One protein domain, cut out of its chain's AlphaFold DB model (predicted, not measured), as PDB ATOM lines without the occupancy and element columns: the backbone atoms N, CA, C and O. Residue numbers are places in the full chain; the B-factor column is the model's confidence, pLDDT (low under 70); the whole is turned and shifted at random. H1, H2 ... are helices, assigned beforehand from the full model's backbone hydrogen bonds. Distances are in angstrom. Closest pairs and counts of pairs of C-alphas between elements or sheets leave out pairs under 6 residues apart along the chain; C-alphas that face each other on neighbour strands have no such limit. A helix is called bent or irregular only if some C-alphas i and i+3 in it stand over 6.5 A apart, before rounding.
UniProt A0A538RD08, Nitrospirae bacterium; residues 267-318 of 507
ATOM      1  N   ASP A 267      48.565  12.310 -46.352       84.69
ATOM      2  CA  ASP A 267      49.530  11.290 -45.930       84.69
ATOM      3  C   ASP A 267      50.646  11.869 -45.052       84.69
ATOM      4  O   ASP A 267      51.797  11.407 -45.071       84.69
ATOM      5  N   SER A 268      50.288  12.882 -44.263       85.00
ATOM      6  CA  SER A 268      51.116  13.402 -43.181       85.00
ATOM      7  C   SER A 268      51.581  12.286 -42.241       85.00
ATOM      8  O   SER A 268      50.978  11.212 -42.124       85.00
ATOM      9  N   ALA A 269      52.707  12.527 -41.570       79.94
ATOM     10  CA  ALA A 269      53.297  11.542 -40.671       79.94
ATOM     11  C   ALA A 269      52.342  11.194 -39.519       79.94
ATOM     12  O   ALA A 269      52.310  10.052 -39.072       79.94
ATOM     13  N   GLU A 270      51.538  12.161 -39.087       78.50
ATOM     14  CA  GLU A 270      50.518  12.065 -38.053       78.50
ATOM     15  C   GLU A 270      49.365  11.151 -38.486       78.50
ATOM     16  O   GLU A 270      49.025  10.217 -37.756       78.50
ATOM     17  N   VAL A 271      48.816  11.354 -39.692       83.31
ATOM     18  CA  VAL A 271      47.760  10.489 -40.253       83.31
ATOM     19  C   VAL A 271      48.279   9.068 -40.447       83.31
ATOM     20  O   VAL A 271      47.614   8.104 -40.073       83.31
ATOM     21  N   LEU A 272      49.492   8.912 -40.980       79.69
ATOM     22  CA  LEU A 272      50.102   7.595 -41.149       79.69
ATOM     23  C   LEU A 272      50.402   6.926 -39.804       79.69
ATOM     24  O   LEU A 272      50.233   5.715 -39.685       79.69
ATOM     25  N   ALA A 273      50.829   7.677 -38.788       76.25
ATOM     26  CA  ALA A 273      51.031   7.142 -37.444       76.25
ATOM     27  C   ALA A 273      49.707   6.650 -36.846       76.25
ATOM     28  O   ALA A 273      49.673   5.550 -36.300       76.25
ATOM     29  N   PHE A 274      48.622   7.414 -37.012       80.44
ATOM     30  CA  PHE A 274      47.279   6.990 -36.617       80.44
ATOM     31  C   PHE A 274      46.845   5.719 -37.354       80.44
ATOM     32  O   PHE A 274      46.476   4.748 -36.711       80.44
ATOM     33  N   LEU A 275      46.944   5.676 -38.687       79.44
ATOM     34  CA  LEU A 275      46.514   4.518 -39.487       79.44
ATOM     35  C   LEU A 275      47.324   3.244 -39.212       79.44
ATOM     36  O   LEU A 275      46.817   2.144 -39.425       79.44
ATOM     37  N   ASN A 276      48.572   3.382 -38.759       75.75
ATOM     38  CA  ASN A 276      49.416   2.256 -38.357       75.75
ATOM     39  C   ASN A 276      49.193   1.825 -36.896       75.75
ATOM     40  O   ASN A 276      49.857   0.890 -36.443       75.75
ATOM     41  N   ALA A 277      48.286   2.470 -36.157       74.75
ATOM     42  CA  ALA A 277      47.960   2.065 -34.799       74.75
ATOM     43  C   ALA A 277      47.234   0.717 -34.759       74.75
ATOM     44  O   ALA A 277      46.363   0.468 -35.594       74.75
ATOM     45  N   PRO A 278      47.581  -0.178 -33.811       74.25
ATOM     46  CA  PRO A 278      46.931  -1.485 -33.706       74.25
ATOM     47  C   PRO A 278      45.418  -1.360 -33.465       74.25
ATOM     48  O   PRO A 278      44.646  -2.205 -33.907       74.25
ATOM     49  N   ASP A 279      45.008  -0.273 -32.820       74.88
ATOM     50  CA  ASP A 279      43.647   0.124 -32.474       74.88
ATOM     51  C   ASP A 279      43.066   1.194 -33.421       74.88
ATOM     52  O   ASP A 279      41.953   1.669 -33.202       74.88
ATOM     53  N   ALA A 280      43.750   1.546 -34.523       79.62
ATOM     54  CA  ALA A 280      43.333   2.616 -35.442       79.62
ATOM     55  C   ALA A 280      41.892   2.458 -35.939       79.62
ATOM     56  O   ALA A 280      41.128   3.421 -36.000       79.62
ATOM     57  N   LYS A 281      41.521   1.223 -36.297       82.38
ATOM     58  CA  LYS A 281      40.171   0.899 -36.758       82.38
ATOM     59  C   LYS A 281      39.145   1.113 -35.649       82.38
ATOM     60  O   LYS A 281      38.103   1.703 -35.912       82.38
ATOM     61  N   GLU A 282      39.435   0.620 -34.447       83.69
ATOM     62  CA  GLU A 282      38.538   0.747 -33.302       83.69
ATOM     63  C   GLU A 282      38.303   2.224 -32.992       83.69
ATOM     64  O   GLU A 282      37.156   2.661 -33.003       83.69
ATOM     65  N   ILE A 283      39.380   3.010 -32.869       80.69
ATOM     66  CA  ILE A 283      39.318   4.458 -32.631       80.69
ATOM     67  C   ILE A 283      38.525   5.170 -33.739       80.69
ATOM     68  O   ILE A 283      37.654   5.986 -33.443       80.69
ATOM     69  N   ALA A 284      38.773   4.847 -35.016       82.06
ATOM     70  CA  ALA A 284      38.060   5.456 -36.144       82.06
ATOM     71  C   ALA A 284      36.551   5.143 -36.162       82.06
ATOM     72  O   ALA A 284      35.771   5.915 -36.730       82.06
ATOM     73  N   GLU A 285      36.143   4.011 -35.583       83.50
ATOM     74  CA  GLU A 285      34.757   3.534 -35.547       83.50
ATOM     75  C   GLU A 285      33.984   3.987 -34.291       83.50
ATOM     76  O   GLU A 285      32.755   3.880 -34.298       83.50
ATOM     77  N   VAL A 286      34.652   4.544 -33.265       82.31
ATOM     78  CA  VAL A 286      33.998   5.094 -32.053       82.31
ATOM     79  C   VAL A 286      33.000   6.199 -32.407       82.31
ATOM     80  O   VAL A 286      31.902   6.243 -31.850       82.31
ATOM     81  N   GLY A 287      33.350   7.060 -33.366       79.19
ATOM     82  CA  GLY A 287      32.502   8.156 -33.828       79.19
ATOM     83  C   GLY A 287      33.179   9.527 -33.733       79.19
ATOM     84  O   GLY A 287      34.392   9.613 -33.546       79.19
ATOM     85  N   PRO A 288      32.413  10.613 -33.926       78.38
ATOM     86  CA  PRO A 288      32.949  11.967 -33.936       78.38
ATOM     87  C   PRO A 288      33.451  12.376 -32.549       78.38
ATOM     88  O   PRO A 288      32.745  12.220 -31.558       78.38
ATOM     89  N   PHE A 289      34.649  12.955 -32.512       78.00
ATOM     90  CA  PHE A 289      35.301  13.417 -31.283       78.00
ATOM     91  C   PHE A 289      34.722  14.732 -30.736       78.00
ATOM     92  O   PHE A 289      34.854  15.041 -29.564       78.00
ATOM     93  N   THR A 290      34.075  15.531 -31.587       77.94
ATOM     94  CA  THR A 290      33.404  16.773 -31.175       77.94
ATOM     95  C   THR A 290      32.055  16.886 -31.886       77.94
ATOM     96  O   THR A 290      31.870  16.271 -32.947       77.94
ATOM     97  N   PRO A 291      31.108  17.691 -31.373       74.00
ATOM     98  CA  PRO A 291      29.859  17.969 -32.081       74.00
ATOM     99  C   PRO A 291      30.078  18.509 -33.504       74.00
ATOM    100  O   PRO A 291      29.331  18.154 -34.418       74.00
ATOM    101  N   ASP A 292      31.139  19.293 -33.723       76.88
ATOM    102  CA  ASP A 292      31.473  19.846 -35.042       76.88
ATOM    103  C   ASP A 292      31.843  18.742 -36.045       76.88
ATOM    104  O   ASP A 292      31.395  18.763 -37.195       76.88
ATOM    105  N   HIS A 293      32.579  17.709 -35.614       77.38
ATOM    106  CA  HIS A 293      32.845  16.538 -36.455       77.38
ATOM    107  C   HIS A 293      31.543  15.858 -36.894       77.38
ATOM    108  O   HIS A 293      31.379  15.528 -38.066       77.38
ATOM    109  N   MET A 294      30.563  15.703 -36.001       75.19
ATOM    110  CA  MET A 294      29.287  15.077 -36.365       75.19
ATOM    111  C   MET A 294      28.573  15.832 -37.500       75.19
ATOM    112  O   MET A 294      28.022  15.194 -38.404       75.19
ATOM    113  N   LEU A 295      28.603  17.168 -37.470       72.75
ATOM    114  CA  LEU A 295      27.965  18.028 -38.471       72.75
ATOM    115  C   LEU A 295      28.680  17.984 -39.830       72.75
ATOM    116  O   LEU A 295      28.015  18.014 -40.867       72.75
ATOM    117  N   HIS A 296      30.013  17.876 -39.838       74.94
ATOM    118  CA  HIS A 296      30.815  17.988 -41.063       74.94
ATOM    119  C   HIS A 296      31.275  16.646 -41.650       74.94
ATOM    120  O   HIS A 296      31.277  16.477 -42.871       74.94
ATOM    121  N   THR A 297      31.636  15.671 -40.814       72.75
ATOM    122  CA  THR A 297      32.217  14.381 -41.233       72.75
ATOM    123  C   THR A 297      31.252  13.200 -41.103       72.75
ATOM    124  O   THR A 297      31.612  12.084 -41.472       72.75
ATOM    125  N   LYS A 298      30.003  13.446 -40.667       76.12
ATOM    126  CA  LYS A 298      28.985  12.434 -40.310       76.12
ATOM    127  C   LYS A 298      29.405  11.587 -39.098       76.12
ATOM    128  O   LYS A 298      30.513  11.687 -38.589       76.12
ATOM    129  N   ALA A 299      28.488  10.743 -38.622       71.62
ATOM    130  CA  ALA A 299      28.663   9.990 -37.375       71.62
ATOM    131  C   ALA A 299      29.627   8.789 -37.461       71.62
ATOM    132  O   ALA A 299      30.058   8.296 -36.426       71.62
ATOM    133  N   LYS A 300      29.926   8.269 -38.660       75.00
ATOM    134  CA  LYS A 300      30.781   7.084 -38.830       75.00
ATOM    135  C   LYS A 300      31.787   7.281 -39.951       75.00
ATOM    136  O   LYS A 300      31.411   7.664 -41.060       75.00
ATOM    137  N   THR A 301      33.037   6.939 -39.665       81.69
ATOM    138  CA  THR A 301      34.131   6.908 -40.636       81.69
ATOM    139  C   THR A 301      34.102   5.597 -41.418       81.69
ATOM    140  O   THR A 301      33.764   4.544 -40.879       81.69
ATOM    141  N   LEU A 302      34.481   5.639 -42.696       80.38
ATOM    142  CA  LEU A 302      34.749   4.432 -43.477       80.38
ATOM    143  C   LEU A 302      36.234   4.074 -43.348       80.38
ATOM    144  O   LEU A 302      37.071   4.663 -44.029       80.38
ATOM    145  N   PHE A 303      36.558   3.105 -42.491       80.81
ATOM    146  CA  PHE A 303      37.922   2.593 -42.352       80.81
ATOM    147  C   PHE A 303      38.177   1.480 -43.379       80.81
ATOM    148  O   PHE A 303      37.626   0.382 -43.284       80.81
ATOM    149  N   ILE A 304      39.003   1.762 -44.390       73.75
ATOM    150  CA  ILE A 304      39.321   0.807 -45.459       73.75
ATOM    151  C   ILE A 304      40.682   0.179 -45.172       73.75
ATOM    152  O   ILE A 304      41.699   0.863 -45.104       73.75
ATOM    153  N   CYS A 305      40.705  -1.143 -45.034       63.47
ATOM    154  CA  CYS A 305      41.939  -1.915 -44.943       63.47
ATOM    155  C   CYS A 305      42.408  -2.373 -46.336       63.47
ATOM    156  O   CYS A 305      41.682  -2.252 -47.326       63.47
ATOM    157  N   SER A 306      43.635  -2.899 -46.435       64.81
ATOM    158  CA  SER A 306      44.164  -3.418 -47.706       64.81
ATOM    159  C   SER A 306      43.186  -4.412 -48.348       64.81
ATOM    160  O   SER A 306      42.497  -5.137 -47.635       64.81
ATOM    161  N   ILE A 307      43.159  -4.514 -49.683       54.50
ATOM    162  CA  ILE A 307      42.294  -5.478 -50.397       54.50
ATOM    163  C   ILE A 307      42.442  -6.891 -49.808       54.50
ATOM    164  O   ILE A 307      41.456  -7.599 -49.639       54.50
ATOM    165  N   ARG A 308      43.662  -7.289 -49.430       57.94
ATOM    166  CA  ARG A 308      43.928  -8.584 -48.795       57.94
ATOM    167  C   ARG A 308      43.253  -8.715 -47.429       57.94
ATOM    168  O   ARG A 308      42.644  -9.743 -47.162       57.94
ATOM    169  N   THR A 309      43.346  -7.687 -46.592       57.53
ATOM    170  CA  THR A 309      42.679  -7.634 -45.283       57.53
ATOM    171  C   THR A 309      41.158  -7.604 -45.441       57.53
ATOM    172  O   THR A 309      40.464  -8.294 -44.706       57.53
ATOM    173  N   LEU A 310      40.639  -6.884 -46.440       51.75
ATOM    174  CA  LEU A 310      39.216  -6.857 -46.767       51.75
ATOM    175  C   LEU A 310      38.718  -8.255 -47.146       51.75
ATOM    176  O   LEU A 310      37.740  -8.717 -46.573       51.75
ATOM    177  N   TYR A 311      39.402  -8.951 -48.061       53.66
ATOM    178  CA  TYR A 311      39.035 -10.324 -48.419       53.66
ATOM    179  C   TYR A 311      39.166 -11.286 -47.235       53.66
ATOM    180  O   TYR A 311      38.308 -12.143 -47.097       53.66
ATOM    181  N   HIS A 312      40.169 -11.123 -46.365       58.78
ATOM    182  CA  HIS A 312      40.302 -11.933 -45.149       58.78
ATOM    183  C   HIS A 312      39.114 -11.734 -44.195       58.78
ATOM    184  O   HIS A 312      38.491 -12.703 -43.784       58.78
ATOM    185  N   LEU A 313      38.740 -10.481 -43.913       51.81
ATOM    186  CA  LEU A 313      37.602 -10.151 -43.047       51.81
ATOM    187  C   LEU A 313      36.258 -10.590 -43.646       51.81
ATOM    188  O   LEU A 313      35.369 -11.031 -42.921       51.81
ATOM    189  N   LEU A 314      36.091 -10.451 -44.965       56.50
ATOM    190  CA  LEU A 314      34.899 -10.931 -45.662       56.50
ATOM    191  C   LEU A 314      34.830 -12.465 -45.651       56.50
ATOM    192  O   LEU A 314      33.732 -13.011 -45.589       56.50
ATOM    193  N   ASP A 315      35.967 -13.160 -45.722       62.19
ATOM    194  CA  ASP A 315      36.040 -14.625 -45.661       62.19
ATOM    195  C   ASP A 315      35.715 -15.130 -44.245       62.19
ATOM    196  O   ASP A 315      34.834 -15.972 -44.084       62.19
ATOM    197  N   GLU A 316      36.298 -14.515 -43.205       61.88
ATOM    198  CA  GLU A 316      35.990 -14.784 -41.786       61.88
ATOM    199  C   GLU A 316      34.502 -14.605 -41.451       61.88
ATOM    200  O   GLU A 316      33.945 -15.337 -40.633       61.88
ATOM    201  N   ARG A 317      33.838 -13.635 -42.091       62.97
ATOM    202  CA  ARG A 317      32.401 -13.363 -41.914       62.97
ATOM    203  C   ARG A 317      31.509 -14.128 -42.899       62.97
ATOM    204  O   ARG A 317      30.303 -13.898 -42.925       62.97
ATOM    205  N   ALA A 318      32.083 -15.026 -43.705       67.56
ATOM    206  CA  ALA A 318      31.396 -15.789 -44.751       67.56
ATOM    207  C   ALA A 318      30.608 -14.915 -45.756       67.56
ATOM    208  O   ALA A 318      29.588 -15.327 -46.322       67.56
TER     209      ALA A 318
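AT A GLANCE: This is residues 267 to 318 of the 507 residues of a protein of Nitrospirae bacterium (UniProt A0A538RD08). Four short helices are spread loosely along one chain with no packed helical core: H2 lies near the middle, and H1, H3 and H4 lie out at three separate ends. From H3 the chain folds back through residues 298 to 306, which run past H2 and on to H4; residues 268 to 273 and 306 to 312 stick out. The printed part has 52 residues with four named helices, in the order H1, H2, H3, H4, and no named strand; the class is all helix. The whole is loose, with a radius of gyration of the C-alphas of 13.1 A, and it spans 36 by 27 by 16 A.

IN THESE COORDINATES: The printed part begins at Asp 267, and H1 takes residues 269 to 275, with C-alpha 269 at (53.297, 11.542, -40.671). H2 follows at residues 280 to 286 and measures 10.2 A from first to last C-alpha; C-alpha 280 is at (43.333, 2.616, -35.442). H3 holds residues 291 to 297 and measures 10.1 A. H4, the longest helix with 10 residues, takes residues 307 to 316 and measures 14.2 A, ending with C-alpha 316 at (35.990, -14.784, -41.786). No helix is bent or irregular.

HOW THE PARTS SIT: H1 and H2 are close but not clearly touching, with 2 pairs of C-alphas within 8 A. Their closest C-alphas, those of Phe 274 and Ala 280, are 6.0 A apart. The lines of H1 and H2 are about perpendicular, only just, at 70.0 degrees, and their centres are 13.2 A apart. H2 and H3 are apart, and so are H3 and H4, although each pair follows in the chain. H1 is apart from H3 and from H4, and H2 is apart from H4. In H1, H2, H3 and H4 every O i to N i+4 pair is within hydrogen-bond range.

THE WHOLE: The two C-alphas farthest apart, those of Asp 292 and Ala 318, are 36.9 A apart, and the first and last printed C-alphas, those of Asp 267 and Ala 318, are 32.6 A apart. Two stretches stand free: residues 268 to 273, of which 269 to 273 belong to H1, and residues 306 to 312, of which 307 to 312 belong to H4. The printed part has no cut. The links from H1 to H2 and from H2 to H3 are tight, with 4 residues each; the link from H3 to H4 is short, with 9 residues, and no link is long. The mean pLDDT of the printed part is 73.1; the 14 residues from 305 to 318 are under 70, and H4 has a mean of 57.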